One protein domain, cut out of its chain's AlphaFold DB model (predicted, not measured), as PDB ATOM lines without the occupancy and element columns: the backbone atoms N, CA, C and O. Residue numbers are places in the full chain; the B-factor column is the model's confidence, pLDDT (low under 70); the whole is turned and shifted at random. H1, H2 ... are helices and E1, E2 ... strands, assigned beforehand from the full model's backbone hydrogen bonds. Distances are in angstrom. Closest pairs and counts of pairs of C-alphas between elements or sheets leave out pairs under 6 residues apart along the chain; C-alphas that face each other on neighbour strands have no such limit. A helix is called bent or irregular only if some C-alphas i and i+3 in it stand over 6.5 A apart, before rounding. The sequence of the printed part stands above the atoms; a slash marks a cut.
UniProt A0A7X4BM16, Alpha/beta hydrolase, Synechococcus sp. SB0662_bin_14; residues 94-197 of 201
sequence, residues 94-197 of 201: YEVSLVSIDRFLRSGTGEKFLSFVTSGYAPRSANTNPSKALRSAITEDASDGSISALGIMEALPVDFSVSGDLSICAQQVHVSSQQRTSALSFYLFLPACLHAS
ATOM      1  N   TYR A  94     -49.028  37.408  28.253       97.62
ATOM      2  CA  TYR A  94     -50.420  37.645  27.908       97.62
ATOM      3  C   TYR A  94     -50.521  38.217  26.501       97.62
ATOM      4  O   TYR A  94     -49.897  39.224  26.197       97.62
ATOM      5  N   GLU A  95     -51.373  37.623  25.672       97.44
ATOM      6  CA  GLU A  95     -51.694  38.164  24.352       97.44
ATOM      7  C   GLU A  95     -52.411  39.512  24.488       97.44
ATOM      8  O   GLU A  95     -53.415  39.641  25.209       97.44
ATOM      9  N   VAL A  96     -51.911  40.527  23.791       97.06
ATOM     10  CA  VAL A  96     -52.462  41.879  23.806       97.06
ATOM     11  C   VAL A  96     -52.471  42.514  22.422       97.06
ATOM     12  O   VAL A  96     -51.616  42.273  21.580       97.06
ATOM     13  N   SER A  97     -53.440  43.397  22.183       96.81
ATOM     14  CA  SER A  97     -53.389  44.291  21.026       96.81
ATOM     15  C   SER A  97     -52.652  45.576  21.385       96.81
ATOM     16  O   SER A  97     -53.146  46.348  22.212       96.81
ATOM     17  N   LEU A  98     -51.543  45.863  20.694       96.06
ATOM     18  CA  LEU A  98     -50.813  47.130  20.820       96.06
ATOM     19  C   LEU A  98     -51.750  48.342  20.714       96.06
ATOM     20  O   LEU A  98     -51.689  49.252  21.534       96.06
ATOM     21  N   VAL A  99     -52.667  48.332  19.741       96.00
ATOM     22  CA  VAL A  99     -53.625  49.429  19.520       96.00
ATOM     23  C   VAL A  99     -54.566  49.602  20.715       96.00
ATOM     24  O   VAL A  99     -54.862  50.731  21.108       96.00
ATOM     25  N   SER A 100     -55.057  48.506  21.297       95.75
ATOM     26  CA  SER A 100     -55.950  48.565  22.459       95.75
ATOM     27  C   SER A 100     -55.218  49.016  23.720       95.75
ATOM     28  O   SER A 100     -55.742  49.859  24.447       95.75
ATOM     29  N   ILE A 101     -54.007  48.504  23.959       96.81
ATOM     30  CA  ILE A 101     -53.158  48.912  25.083       96.81
ATOM     31  C   ILE A 101     -52.804  50.392  24.969       96.81
ATOM     32  O   ILE A 101     -53.018  51.150  25.911       96.81
ATOM     33  N   ASP A 102     -52.343  50.836  23.805       95.56
ATOM     34  CA  ASP A 102     -51.990  52.232  23.569       95.56
ATOM     35  C   ASP A 102     -53.188  53.174  23.772       95.56
ATOM     36  O   ASP A 102     -53.083  54.183  24.479       95.56
ATOM     37  N   ARG A 103     -54.365  52.806  23.243       95.81
ATOM     38  CA  ARG A 103     -55.611  53.551  23.470       95.81
ATOM     39  C   ARG A 103     -55.961  53.617  24.954       95.81
ATOM     40  O   ARG A 103     -56.304  54.694  25.441       95.81
ATOM     41  N   PHE A 104     -55.875  52.496  25.673       96.19
ATOM     42  CA  PHE A 104     -56.134  52.454  27.108       96.19
ATOM     43  C   PHE A 104     -55.177  53.381  27.861       96.19
ATOM     44  O   PHE A 104     -55.643  54.258  28.586       96.19
ATOM     45  N   LEU A 105     -53.865  53.261  27.646       96.25
ATOM     46  CA  LEU A 105     -52.835  54.033  28.349       96.25
ATOM     47  C   LEU A 105     -52.891  55.542  28.068       96.25
ATOM     48  O   LEU A 105     -52.355  56.327  28.849       96.25
ATOM     49  N   ARG A 106     -53.514  55.953  26.957       95.06
ATOM     50  CA  ARG A 106     -53.773  57.362  26.605       95.06
ATOM     51  C   ARG A 106     -55.152  57.861  27.037       95.06
ATOM     52  O   ARG A 106     -55.431  59.049  26.916       95.06
ATOM     53  N   SER A 107     -56.019  56.979  27.525       95.75
ATOM     54  CA  SER A 107     -57.316  57.363  28.080       95.75
ATOM     55  C   SER A 107     -57.163  57.959  29.483       95.75
ATOM     56  O   SER A 107     -56.215  57.647  30.203       95.75
ATOM     57  N   GLY A 108     -58.154  58.733  29.934       95.44
ATOM     58  CA  GLY A 108     -58.165  59.248  31.310       95.44
ATOM     59  C   GLY A 108     -58.184  58.145  32.383       95.44
ATOM     60  O   GLY A 108     -57.700  58.355  33.495       95.44
ATOM     61  N   THR A 109     -58.706  56.954  32.067       93.88
ATOM     62  CA  THR A 109     -58.632  55.783  32.958       93.88
ATOM     63  C   THR A 109     -57.216  55.211  32.997       93.88
ATOM     64  O   THR A 109     -56.724  54.895  34.078       93.88
ATOM     65  N   GLY A 110     -56.542  55.128  31.850       95.12
ATOM     66  CA  GLY A 110     -55.150  54.684  31.759       95.12
ATOM     67  C   GLY A 110     -54.177  55.625  32.457       95.12
ATOM     68  O   GLY A 110     -53.282  55.164  33.156       95.12
ATOM     69  N   GLU A 111     -54.382  56.939  32.362       95.44
ATOM     70  CA  GLU A 111     -53.571  57.920  33.095       95.44
ATOM     71  C   GLU A 111     -53.710  57.754  34.614       95.44
ATOM     72  O   GLU A 111     -52.710  57.753  35.332       95.44
ATOM     73  N   LYS A 112     -54.937  57.535  35.109       94.62
ATOM     74  CA  LYS A 112     -55.182  57.230  36.529       94.62
ATOM     75  C   LYS A 112     -54.559  55.904  36.942       94.62
ATOM     76  O   LYS A 112     -53.976  55.829  38.018       94.62
ATOM     77  N   PHE A 113     -54.663  54.877  36.099       93.88
ATOM     78  CA  PHE A 113     -54.015  53.589  36.323       93.88
ATOM     79  C   PHE A 113     -52.498  53.753  36.449       93.88
ATOM     80  O   PHE A 113     -51.932  53.321  37.447       93.88
ATOM     81  N   LEU A 114     -51.855  54.430  35.493       94.88
ATOM     82  CA  LEU A 114     -50.414  54.671  35.511       94.88
ATOM     83  C   LEU A 114     -50.011  55.459  36.755       94.88
ATOM     84  O   LEU A 114     -49.108  55.036  37.463       94.88
ATOM     85  N   SER A 115     -50.716  56.549  37.065       93.56
ATOM     86  CA  SER A 115     -50.466  57.336  38.276       93.56
ATOM     87  C   SER A 115     -50.615  56.509  39.555       93.56
ATOM     88  O   SER A 115     -49.872  56.738  40.506       93.56
ATOM     89  N   PHE A 116     -51.577  55.584  39.594       91.69
ATOM     90  CA  PHE A 116     -51.815  54.703  40.732       91.69
ATOM     91  C   PHE A 116     -50.682  53.691  40.898       91.69
ATOM     92  O   PHE A 116     -50.106  53.592  41.975       91.69
ATOM     93  N   VAL A 117     -50.315  52.968  39.838       90.69
ATOM     94  CA  VAL A 117     -49.280  51.928  39.928       90.69
ATOM     95  C   VAL A 117     -47.876  52.528  40.097       90.69
ATOM     96  O   VAL A 117     -47.023  51.905  40.720       90.69
ATOM     97  N   THR A 118     -47.633  53.761  39.635       91.56
ATOM     98  CA  THR A 118     -46.346  54.457  39.822       91.56
ATOM     99  C   THR A 118     -46.264  55.316  41.089       91.56
ATOM    100  O   THR A 118     -45.319  56.087  41.226       91.56
ATOM    101  N   SER A 119     -47.226  55.239  42.018       89.00
ATOM    102  CA  SER A 119     -47.184  56.043  43.254       89.00
ATOM    103  C   SER A 119     -46.034  55.641  44.183       89.00
ATOM    104  O   SER A 119     -45.390  56.501  44.777       89.00
ATOM    105  N   GLY A 120     -45.777  54.335  44.293       84.69
ATOM    106  CA  GLY A 120     -44.686  53.752  45.083       84.69
ATOM    107  C   GLY A 120     -43.563  53.160  44.238       84.69
ATOM    108  O   GLY A 120     -42.648  52.555  44.785       84.69
ATOM    109  N   TYR A 121     -43.638  53.306  42.914       85.00
ATOM    110  CA  TYR A 121     -42.688  52.739  41.961       85.00
ATOM    111  C   TYR A 121     -42.263  53.812  40.960       85.00
ATOM    112  O   TYR A 121     -43.030  54.190  40.069       85.00
ATOM    113  N   ALA A 122     -41.049  54.326  41.134       84.50
ATOM    114  CA  ALA A 122     -40.575  55.507  40.427       84.50
ATOM    115  C   ALA A 122     -39.138  55.332  39.905       84.50
ATOM    116  O   ALA A 122     -38.365  54.549  40.463       84.50
ATOM    117  N   PRO A 123     -38.755  56.070  38.848       85.19
ATOM    118  CA  PRO A 123     -37.374  56.154  38.397       85.19
ATOM    119  C   PRO A 123     -36.445  56.627  39.515       85.19
ATOM    120  O   PRO A 123     -36.785  57.561  40.243       85.19
ATOM    121  N   ARG A 124     -35.221  56.088  39.581       80.69
ATOM    122  CA  ARG A 124     -34.189  56.644  40.480       80.69
ATOM    123  C   ARG A 124     -33.763  58.062  40.083       80.69
ATOM    124  O   ARG A 124     -33.295  58.830  40.918       80.69
ATOM    125  N   SER A 125     -33.924  58.425  38.811       77.12
ATOM    126  CA  SER A 125     -33.695  59.790  38.331       77.12
ATOM    127  C   SER A 125     -34.918  60.671  38.585       77.12
ATOM    128  O   SER A 125     -35.979  60.447  38.002       77.12
ATOM    129  N   ALA A 126     -34.747  61.739  39.367       71.69
ATOM    130  CA  ALA A 126     -35.814  62.696  39.680       71.69
ATOM    131  C   ALA A 126     -36.361  63.464  38.455       71.69
ATOM    132  O   ALA A 126     -37.424  64.075  38.535       71.69
ATOM    133  N   ASN A 127     -35.661  63.430  37.316       81.56
ATOM    134  CA  ASN A 127     -36.052  64.151  36.100       81.56
ATOM    135  C   ASN A 127     -36.973  63.341  35.172       81.56
ATOM    136  O   ASN A 127     -37.440  63.862  34.158       81.56
ATOM    137  N   THR A 128     -37.240  62.073  35.494       86.12
ATOM    138  CA  THR A 128     -38.072  61.198  34.665       86.12
ATOM    139  C   THR A 128     -39.469  61.084  35.260       86.12
ATOM    140  O   THR A 128     -39.641  60.676  36.403       86.12
ATOM    141  N   ASN A 129     -40.499  61.397  34.469       91.75
ATOM    142  CA  ASN A 129     -41.880  61.176  34.892       91.75
ATOM    143  C   ASN A 129     -42.178  59.657  34.947       91.75
ATOM    144  O   ASN A 129     -42.109  59.012  33.893       91.75
ATOM    145  N   PRO A 130     -42.543  59.093  36.118       92.00
ATOM    146  CA  PRO A 130     -42.747  57.652  36.284       92.00
ATOM    147  C   PRO A 130     -43.784  57.072  35.322       92.00
ATOM    148  O   PRO A 130     -43.522  56.088  34.634       92.00
ATOM    149  N   SER A 131     -44.945  57.722  35.215       94.81
ATOM    150  CA  SER A 131     -46.056  57.263  34.380       94.81
ATOM    151  C   SER A 131     -45.698  57.271  32.894       94.81
ATOM    152  O   SER A 131     -46.069  56.351  32.170       94.81
ATOM    153  N   LYS A 132     -44.942  58.274  32.421       94.69
ATOM    154  CA  LYS A 132     -44.468  58.319  31.028       94.69
ATOM    155  C   LYS A 132     -43.462  57.212  30.732       94.69
ATOM    156  O   LYS A 132     -43.579  56.583  29.684       94.69
ATOM    157  N   ALA A 133     -42.502  56.987  31.626       94.25
ATOM    158  CA  ALA A 133     -41.500  55.940  31.453       94.25
ATOM    159  C   ALA A 133     -42.132  54.541  31.487       94.25
ATOM    160  O   ALA A 133     -41.886  53.752  30.579       94.25
ATOM    161  N   LEU A 134     -43.024  54.268  32.447       95.12
ATOM    162  CA  LEU A 134     -43.728  52.987  32.513       95.12
ATOM    163  C   LEU A 134     -44.638  52.770  31.299       95.12
ATOM    164  O   LEU A 134     -44.658  51.682  30.734       95.12
ATOM    165  N   ARG A 135     -45.356  53.807  30.850       96.75
ATOM    166  CA  ARG A 135     -46.151  53.731  29.618       96.75
ATOM    167  C   ARG A 135     -45.289  53.356  28.417       96.75
ATOM    168  O   ARG A 135     -45.707  52.516  27.637       96.75
ATOM    169  N   SER A 136     -44.117  53.978  28.277       96.75
ATOM    170  CA  SER A 136     -43.186  53.675  27.187       96.75
ATOM    171  C   SER A 136     -42.769  52.207  27.206       96.75
ATOM    172  O   SER A 136     -42.854  51.556  26.175       96.75
ATOM    173  N   ALA A 137     -42.392  51.689  28.375       96.62
ATOM    174  CA  ALA A 137     -41.979  50.299  28.534       96.62
ATOM    175  C   ALA A 137     -43.106  49.311  28.207       96.62
ATOM    176  O   ALA A 137     -42.895  48.339  27.497       96.62
ATOM    177  N   ILE A 138     -44.331  49.596  28.663       97.38
ATOM    178  CA  ILE A 138     -45.507  48.774  28.351       97.38
ATOM    179  C   ILE A 138     -45.799  48.767  26.846       97.38
ATOM    180  O   ILE A 138     -46.138  47.727  26.295       97.38
ATOM    181  N   THR A 139     -45.731  49.925  26.184       97.31
ATOM    182  CA  THR A 139     -45.982  50.023  24.740       97.31
ATOM    183  C   THR A 139     -44.910  49.301  23.928       97.31
ATOM    184  O   THR A 139     -45.248  48.691  22.919       97.31
ATOM    185  N   GLU A 140     -43.653  49.369  24.363       97.75
ATOM    186  CA  GLU A 140     -42.536  48.665  23.733       97.75
ATOM    187  C   GLU A 140     -42.674  47.144  23.886       97.75
ATOM    188  O   GLU A 140     -42.624  46.436  22.883       97.75
ATOM    189  N   ASP A 141     -42.943  46.647  25.100       97.88
ATOM    190  CA  ASP A 141     -43.158  45.212  25.344       97.88
ATOM    191  C   ASP A 141     -44.361  44.685  24.543       97.88
ATOM    192  O   ASP A 141     -44.263  43.680  23.857       97.88
ATOM    193  N   ALA A 142     -45.465  45.441  24.505       97.62
ATOM    194  CA  ALA A 142     -46.670  45.083  23.753       97.62
ATOM    195  C   ALA A 142     -46.517  45.089  22.218       97.62
ATOM    196  O   ALA A 142     -47.491  44.804  21.509       97.62
ATOM    197  N   SER A 143     -45.356  45.473  21.679       97.50
ATOM    198  CA  SER A 143     -45.157  45.672  20.239       97.50
ATOM    199  C   SER A 143     -45.214  44.378  19.425       97.50
ATOM    200  O   SER A 143     -45.635  44.412  18.265       97.50
ATOM    201  N   ASP A 144     -44.868  43.243  20.033       96.44
ATOM    202  CA  ASP A 144     -44.909  41.917  19.409       96.44
ATOM    203  C   ASP A 144     -46.263  41.198  19.582       96.44
ATOM    204  O   ASP A 144     -46.453  40.093  19.070       96.44
ATOM    205  N   GLY A 145     -47.228  41.844  20.246       97.44
ATOM    206  CA  GLY A 145     -48.540  41.273  20.555       97.44
ATOM    207  C   GLY A 145     -48.596  40.502  21.875       97.44
ATOM    208  O   GLY A 145     -49.644  39.950  22.209       97.44
ATOM    209  N   SER A 146     -47.520  40.486  22.657       97.50
ATOM    210  CA  SER A 146     -47.446  39.868  23.977       97.50
ATOM    211  C   SER A 146     -47.093  40.895  25.047       97.50
ATOM    212  O   SER A 146     -46.590  41.968  24.758       97.50
ATOM    213  N   ILE A 147     -47.393  40.603  26.307       97.38
ATOM    214  CA  ILE A 147     -46.921  41.420  27.424       97.38
ATOM    215  C   ILE A 147     -46.560  40.543  28.613       97.38
ATOM    216  O   ILE A 147     -47.322  39.648  29.006       97.38
ATOM    217  N   SER A 148     -45.409  40.810  29.218       97.25
ATOM    218  CA  SER A 148     -44.852  40.005  30.299       97.25
ATOM    219  C   SER A 148     -44.185  40.867  31.367       97.25
ATOM    220  O   SER A 148     -43.851  42.030  31.162       97.25
ATOM    221  N   ALA A 149     -43.987  40.299  32.557       95.12
ATOM    222  CA  ALA A 149     -43.311  41.022  33.630       95.12
ATOM    223  C   ALA A 149     -41.859  41.355  33.250       95.12
ATOM    224  O   ALA A 149     -41.414  42.483  33.444       95.12
ATOM    225  N   LEU A 150     -41.139  40.373  32.693       94.50
ATOM    226  CA  LEU A 150     -39.737  40.517  32.305       94.50
ATOM    227  C   LEU A 150     -39.561  41.482  31.131       94.50
ATOM    228  O   LEU A 150     -38.674  42.326  31.192       94.50
ATOM    229  N   GLY A 151     -40.422  41.404  30.118       95.50
ATOM    230  CA  GLY A 151     -40.332  42.278  28.954       95.50
ATOM    231  C   GLY A 151     -40.638  43.741  29.285       95.50
ATOM    232  O   GLY A 151     -39.877  44.627  28.897       95.50
ATOM    233  N   ILE A 152     -41.631  44.019  30.148       95.19
ATOM    234  CA  ILE A 152     -41.826  45.377  30.691       95.19
ATOM    235  C   ILE A 152     -40.571  45.850  31.434       95.19
ATOM    236  O   ILE A 152     -40.181  47.000  31.266       95.19
ATOM    237  N   MET A 153     -39.955  45.004  32.273       92.06
ATOM    238  CA  MET A 153     -38.739  45.381  33.007       92.06
ATOM    239  C   MET A 153     -37.572  45.702  32.066       92.06
ATOM    240  O   MET A 153     -36.849  46.663  32.314       92.06
ATOM    241  N   GLU A 154     -37.398  44.917  31.003       92.75
ATOM    242  CA  GLU A 154     -36.361  45.099  29.981       92.75
ATOM    243  C   GLU A 154     -36.568  46.376  29.164       92.75
ATOM    244  O   GLU A 154     -35.614  47.090  28.866       92.75
ATOM    245  N   ALA A 155     -37.824  46.719  28.882       94.62
ATOM    246  CA  ALA A 155     -38.191  47.909  28.130       94.62
ATOM    247  C   ALA A 155     -38.172  49.213  28.954       94.62
ATOM    248  O   ALA A 155     -38.473  50.291  28.423       94.62
ATOM    249  N   LEU A 156     -37.854  49.167  30.255       91.19
ATOM    250  CA  LEU A 156     -37.768  50.378  31.071       91.19
ATOM    251  C   LEU A 156     -36.607  51.266  30.590       91.19
ATOM    252  O   LEU A 156     -35.458  50.833  30.566       91.19
ATOM    253  N   PRO A 157     -36.856  52.554  30.288       88.06
ATOM    254  CA  PRO A 157     -35.816  53.440  29.761       88.06
ATOM    255  C   PRO A 157     -34.773  53.849  30.813       88.06
ATOM    256  O   PRO A 157     -33.740  54.427  30.481       88.06
ATOM    257  N   VAL A 158     -35.076  53.626  32.091       84.75
ATOM    258  CA  VAL A 158     -34.237  53.942  33.249       84.75
ATOM    259  C   VAL A 158     -34.526  52.940  34.356       84.75
ATOM    260  O   VAL A 158     -35.610  52.366  34.406       84.75
ATOM    261  N   ASP A 159     -33.598  52.810  35.297       84.38
ATOM    262  CA  ASP A 159     -33.822  52.034  36.508       84.38
ATOM    263  C   ASP A 159     -34.948  52.636  37.363       84.38
ATOM    264  O   ASP A 159     -34.925  53.821  37.722       84.38
ATOM    265  N   PHE A 160     -35.888  51.788  37.761       84.06
ATOM    266  CA  PHE A 160     -36.920  52.109  38.739       84.06
ATOM    267  C   PHE A 160     -36.632  51.415  40.071       84.06
ATOM    268  O   PHE A 160     -35.986  50.368  40.134       84.06
ATOM    269  N   SER A 161     -37.148  52.000  41.143       81.94
ATOM    270  CA  SER A 161     -37.078  51.449  42.491       81.94
ATOM    271  C   SER A 161     -38.389  51.673  43.229       81.94
ATOM    272  O   SER A 161     -39.179  52.560  42.894       81.94
ATOM    273  N   VAL A 162     -38.599  50.878  44.275       81.88
ATOM    274  CA  VAL A 162     -39.672  51.128  45.235       81.88
ATOM    275  C   VAL A 162     -39.304  52.367  46.045       81.88
ATOM    276  O   VAL A 162     -38.252  52.403  46.675       81.88
ATOM    277  N   SER A 163     -40.138  53.401  45.985       72.56
ATOM    278  CA  SER A 163     -39.903  54.695  46.645       72.56
ATOM    279  C   SER A 163     -40.980  55.050  47.674       72.56
ATOM    280  O   SER A 163     -40.955  56.143  48.233       72.56
ATOM    281  N   GLY A 164     -41.948  54.160  47.894       76.19
ATOM    282  CA  GLY A 164     -43.070  54.345  48.809       76.19
ATOM    283  C   GLY A 164     -44.042  53.169  48.738       76.19
ATOM    284  O   GLY A 164     -43.685  52.093  48.258       76.19
ATOM    285  N   ASP A 165     -45.281  53.392  49.177       79.38
ATOM    286  CA  ASP A 165     -46.306  52.348  49.205       79.38
ATOM    287  C   ASP A 165     -46.641  51.848  47.795       79.38
ATOM    288  O   ASP A 165     -47.144  52.587  46.936       79.38
ATOM    289  N   LEU A 166     -46.366  50.565  47.564       81.00
ATOM    290  CA  LEU A 166     -46.694  49.900  46.314       81.00
ATOM    291  C   LEU A 166     -48.195  49.664  46.185       81.00
ATOM    292  O   LEU A 166     -48.878  49.221  47.109       81.00
ATOM    293  N   SER A 167     -48.675  49.899  44.971       81.44
ATOM    294  CA  SER A 167     -50.073  49.780  44.595       81.44
ATOM    295  C   SER A 167     -50.215  48.705  43.525       81.44
ATOM    296  O   SER A 167     -49.856  48.920  42.367       81.44
ATOM    297  N   ILE A 168     -50.755  47.538  43.891       85.69
ATOM    298  CA  ILE A 168     -51.097  46.506  42.908       85.69
ATOM    299  C   ILE A 168     -52.468  46.792  42.287       85.69
ATOM    300  O   ILE A 168     -53.442  47.115  42.967       85.69
ATOM    301  N   CYS A 169     -52.563  46.636  40.973       85.38
ATOM    302  CA  CYS A 169     -53.791  46.850  40.204       85.38
ATOM    303  C   CYS A 169     -54.851  45.742  40.385       85.38
ATOM    304  O   CYS A 169     -55.971  45.866  39.896       85.38
ATOM    305  N   ALA A 170     -54.525  44.671  41.113       80.12
ATOM    306  CA  ALA A 170     -55.380  43.512  41.349       80.12
ATOM    307  C   ALA A 170     -56.164  43.610  42.675       80.12
ATOM    308  O   ALA A 170     -56.126  42.696  43.497       80.12
ATOM    309  N   GLN A 171     -56.883  44.715  42.900       73.00
ATOM    310  CA  GLN A 171     -57.564  44.982  44.181       73.00
ATOM    311  C   GLN A 171     -58.644  43.946  44.542       73.00
ATOM    312  O   GLN A 171     -58.915  43.705  45.715       73.00
ATOM    313  N   GLN A 172     -59.249  43.315  43.535       76.00
ATOM    314  CA  GLN A 172     -60.248  42.259  43.691       76.00
ATOM    315  C   GLN A 172     -59.661  40.886  44.057       76.00
ATOM    316  O   GLN A 172     -60.410  39.988  44.438       76.00
ATOM    317  N   VAL A 173     -58.343  40.694  43.938       82.69
ATOM    318  CA  VAL A 173     -57.696  39.420  44.270       82.69
ATOM    319  C   VAL A 173     -57.434  39.373  45.770       82.69
ATOM    320  O   VAL A 173     -56.864  40.291  46.357       82.69
ATOM    321  N   HIS A 174     -57.858  38.286  46.411       85.88
ATOM    322  CA  HIS A 174     -57.577  38.056  47.823       85.88
ATOM    323  C   HIS A 174     -56.112  37.661  48.001       85.88
ATOM    324  O   HIS A 174     -55.739  36.510  47.798       85.88
ATOM    325  N   VAL A 175     -55.298  38.640  48.386       88.06
ATOM    326  CA  VAL A 175     -53.889  38.464  48.741       88.06
ATOM    327  C   VAL A 175     -53.636  38.961  50.163       88.06
ATOM    328  O   VAL A 175     -54.337  39.849  50.680       88.06
ATOM    329  N   SER A 176     -52.618  38.399  50.808       88.56
ATOM    330  CA  SER A 176     -52.193  38.845  52.136       88.56
ATOM    331  C   SER A 176     -51.723  40.306  52.100       88.56
ATOM    332  O   SER A 176     -51.423  40.857  51.038       88.56
ATOM    333  N   SER A 177     -51.667  40.970  53.258       85.75
ATOM    334  CA  SER A 177     -51.144  42.344  53.330       85.75
ATOM    335  C   SER A 177     -49.693  42.426  52.845       85.75
ATOM    336  O   SER A 177     -49.356  43.350  52.118       85.75
ATOM    337  N   GLN A 178     -48.881  41.413  53.168       86.88
ATOM    338  CA  GLN A 178     -47.486  41.293  52.735       86.88
ATOM    339  C   GLN A 178     -47.362  41.153  51.212       86.88
ATOM    340  O   GLN A 178     -46.564  41.839  50.581       86.88
ATOM    341  N   GLN A 179     -48.208  40.321  50.599       89.75
ATOM    342  CA  GLN A 179     -48.263  40.198  49.144       89.75
ATOM    343  C   GLN A 179     -48.695  41.520  48.502       89.75
ATOM    344  O   GLN A 179     -48.150  41.912  47.478       89.75
ATOM    345  N   ARG A 180     -49.635  42.258  49.096       86.25
ATOM    346  CA  ARG A 180     -50.137  43.523  48.535       86.25
ATOM    347  C   ARG A 180     -49.069  44.608  48.396       86.25
ATOM    348  O   ARG A 180     -49.128  45.368  47.438       86.25
ATOM    349  N   THR A 181     -48.114  44.660  49.321       83.12
ATOM    350  CA  THR A 181     -47.044  45.669  49.357       83.12
ATOM    351  C   THR A 181     -45.726  45.172  48.763       83.12
ATOM    352  O   THR A 181     -44.717  45.862  48.847       83.12
ATOM    353  N   SER A 182     -45.702  43.972  48.178       87.00
ATOM    354  CA  SER A 182     -44.493  43.373  47.612       87.00
ATOM    355  C   SER A 182     -44.179  43.907  46.212       87.00
ATOM    356  O   SER A 182     -45.043  43.926  45.330       87.00
ATOM    357  N   ALA A 183     -42.905  44.234  45.969       86.94
ATOM    358  CA  ALA A 183     -42.403  44.598  44.640       86.94
ATOM    359  C   ALA A 183     -42.610  43.476  43.613       86.94
ATOM    360  O   ALA A 183     -42.915  43.735  42.452       86.94
ATOM    361  N   LEU A 184     -42.511  42.215  44.042       90.44
ATOM    362  CA  LEU A 184     -42.747  41.081  43.152       90.44
ATOM    363  C   LEU A 184     -44.222  40.962  42.765       90.44
ATOM    364  O   LEU A 184     -44.521  40.584  41.638       90.44
ATOM    365  N   SER A 185     -45.146  41.342  43.651       91.06
ATOM    366  CA  SER A 185     -46.575  41.370  43.321       91.06
ATOM    367  C   SER A 185     -46.912  42.439  42.296       91.06
ATOM    368  O   SER A 185     -47.761  42.204  41.440       91.06
ATOM    369  N   PHE A 186     -46.251  43.599  42.358       90.56
ATOM    370  CA  PHE A 186     -46.395  44.630  41.332       90.56
ATOM    371  C   PHE A 186     -46.118  44.044  39.941       90.56
ATOM    372  O   PHE A 186     -46.988  44.093  39.073       90.56
ATOM    373  N   TYR A 187     -44.964  43.395  39.764       90.38
ATOM    374  CA  TYR A 187     -44.597  42.777  38.488       90.38
ATOM    375  C   TYR A 187     -45.473  41.584  38.114       90.38
ATOM    376  O   TYR A 187     -45.822  41.422  36.949       90.38
ATOM    377  N   LEU A 188     -45.877  40.774  39.091       93.00
ATOM    378  CA  LEU A 188     -46.719  39.603  38.864       93.00
ATOM    379  C   LEU A 188     -48.112  39.977  38.336       93.00
ATOM    380  O   LEU A 188     -48.659  39.265  37.496       93.00
ATOM    381  N   PHE A 189     -48.698  41.083  38.807       93.94
ATOM    382  CA  PHE A 189     -50.053  41.485  38.418       93.94
ATOM    383  C   PHE A 189     -50.111  42.490  37.267       93.94
ATOM    384  O   PHE A 189     -51.135  42.546  36.585       93.94
ATOM    385  N   LEU A 190     -49.052  43.268  37.029       94.50
ATOM    386  CA  LEU A 190     -49.065  44.335  36.030       94.50
ATOM    387  C   LEU A 190     -49.467  43.844  34.617       94.50
ATOM    388  O   LEU A 190     -50.431  44.400  34.077       94.50
ATOM    389  N   PRO A 191     -48.858  42.783  34.041       95.81
ATOM    390  CA  PRO A 191     -49.252  42.270  32.724       95.81
ATOM    391  C   PRO A 191     -50.711  41.797  32.679       95.81
ATOM    392  O   PRO A 191     -51.442  42.089  31.734       95.81
ATOM    393  N   ALA A 192     -51.181  41.134  33.740       94.81
ATOM    394  CA  ALA A 192     -52.552  40.636  33.826       94.81
ATOM    395  C   ALA A 192     -53.588  41.773  33.850       94.81
ATOM    396  O   ALA A 192     -54.636  41.687  33.205       94.81
ATOM    397  N   CYS A 193     -53.302  42.858  34.572       94.12
ATOM    398  CA  CYS A 193     -54.165  44.036  34.604       94.12
ATOM    399  C   CYS A 193     -54.223  44.734  33.245       94.12
ATOM    400  O   CYS A 193     -55.298  45.157  32.819       94.12
ATOM    401  N   LEU A 194     -53.089  44.822  32.548       95.12
ATOM    402  CA  LEU A 194     -53.017  45.397  31.207       95.12
ATOM    403  C   LEU A 194     -53.810  44.547  30.210       95.12
ATOM    404  O   LEU A 194     -54.666  45.074  29.496       95.12
ATOM    405  N   HIS A 195     -53.643  43.228  30.262       95.38
ATOM    406  CA  HIS A 195     -54.442  42.291  29.481       95.38
ATOM    407  C   HIS A 195     -55.950  42.421  29.753       95.38
ATOM    408  O   HIS A 195     -56.746  42.375  28.820       95.38
ATOM    409  N   ALA A 196     -56.371  42.629  31.003       92.75
ATOM    410  CA  ALA A 196     -57.780  42.862  31.327       92.75
ATOM    411  C   ALA A 196     -58.284  44.230  30.821       92.75
ATOM    412  O   ALA A 196     -59.434  44.357  30.395       92.75
ATOM    413  N   SER A 197     -57.420  45.249  30.838       90.00
ATOM    414  CA  SER A 197     -57.760  46.625  30.460       90.00
ATOM    415  C   SER A 197     -58.014  46.821  28.963       90.00
ATOM    416  O   SER A 197     -58.753  47.727  28.583       90.00
TER     417      SER A 197
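This is residues 94 to 197 of the 201 residues of the protein "Alpha/beta hydrolase" of Synechococcus sp. SB0662_bin_14 (UniProt A0A7X4BM16). This is a compact cluster of mostly crossed helices around two long ones, H3 and H6: H1 runs beside H3, H2 and H4 cross H3, and H4 also crosses H6. A very small sheet, E1 and E3, sits by residues 130 to 134 of H3, and a long unnamed stretch, residues 163 to 176, leads from it to the little helix H5, whose centre is the farthest from the mean of the C-alphas. The printed part has 104 residues, with six named helices and three named strands in the order H1 H2 E1 H3 E2 H4 E3 H5 H6; E1 and E3 are antiparallel, and the class is mostly helix. The radius of gyration of the C-alphas is 12.7 A and the spans are 34 by 34 by 26 A.

H1, residues 98 to 106, begins at C-alpha 98 (-50.813, 47.130, 20.820) and is 12.1 A long. H2, residues 108 to 117, is 14.4 A long, and E1 is residues 121 to 123. H3, residues 130 to 144, is 23.2 A long and irregular, with C-alphas 141 and 144 7.0 A apart. E2 is residues 146 to 148, H4 149 to 154, E3 160 to 162 and H5 177 to 180. H6, residues 183 to 197, is 21.0 A long, irregular with C-alphas 188 and 191 7.2 A apart, and ends at C-alpha 197 (-57.760, 46.625, 30.460).

H1 touches H3 at a shallow tilt of 11 degrees, opposite ways, closest at the C-alphas of Leu 98 and Ala 142, 5.5 A. H1 and H2 only just touch, with 3 pairs of C-alphas within 8 A, and only at the corner by their link; the closest are Phe 104 and Gly 110, 5.3 A. H2 touches residues 130 to 135 of H3, about perpendicular at 74 degrees, with the C-alphas of Leu 114 and Ser 131 closest, 5.2 A. E1 and E3 are antiparallel neighbours, with N 122 and O 161 3.1 A apart and N 161 and O 122 2.9 A apart, both within hydrogen-bond range. E2 pairs with no named strand, but residues 94 to 95 pair with its residues 146 to 147, antiparallel. H4 touches H3 at 76 degrees, closest at Ala 137 and Ile 152, C-alphas 5.4 A apart, and H6 at 78 degrees, closest at Ala 149 and Tyr 187, C-alphas 5.3 A apart; both are about perpendicular. H3 and H6 are near each other, with 5 pairs of C-alphas within 10 A. H5 touches no helix; it is close to H6 but not clearly touching, with the C-alphas of Gln 179 and Ser 185 closest, 6.2 A. Every O i to N i+4 pair is within hydrogen-bond range in H1, H2 and H4, against 10 of 11 in H3 and 9 of 11 in H6; H5 is too short for such a pair.

The two C-alphas farthest apart are those of Asn 127 and His 174, 35.8 A. The printed part has no cut, and its one long link is E3 to H5, 14 residues. The mean pLDDT of the printed part is 90.7, and no printed residue is under 70.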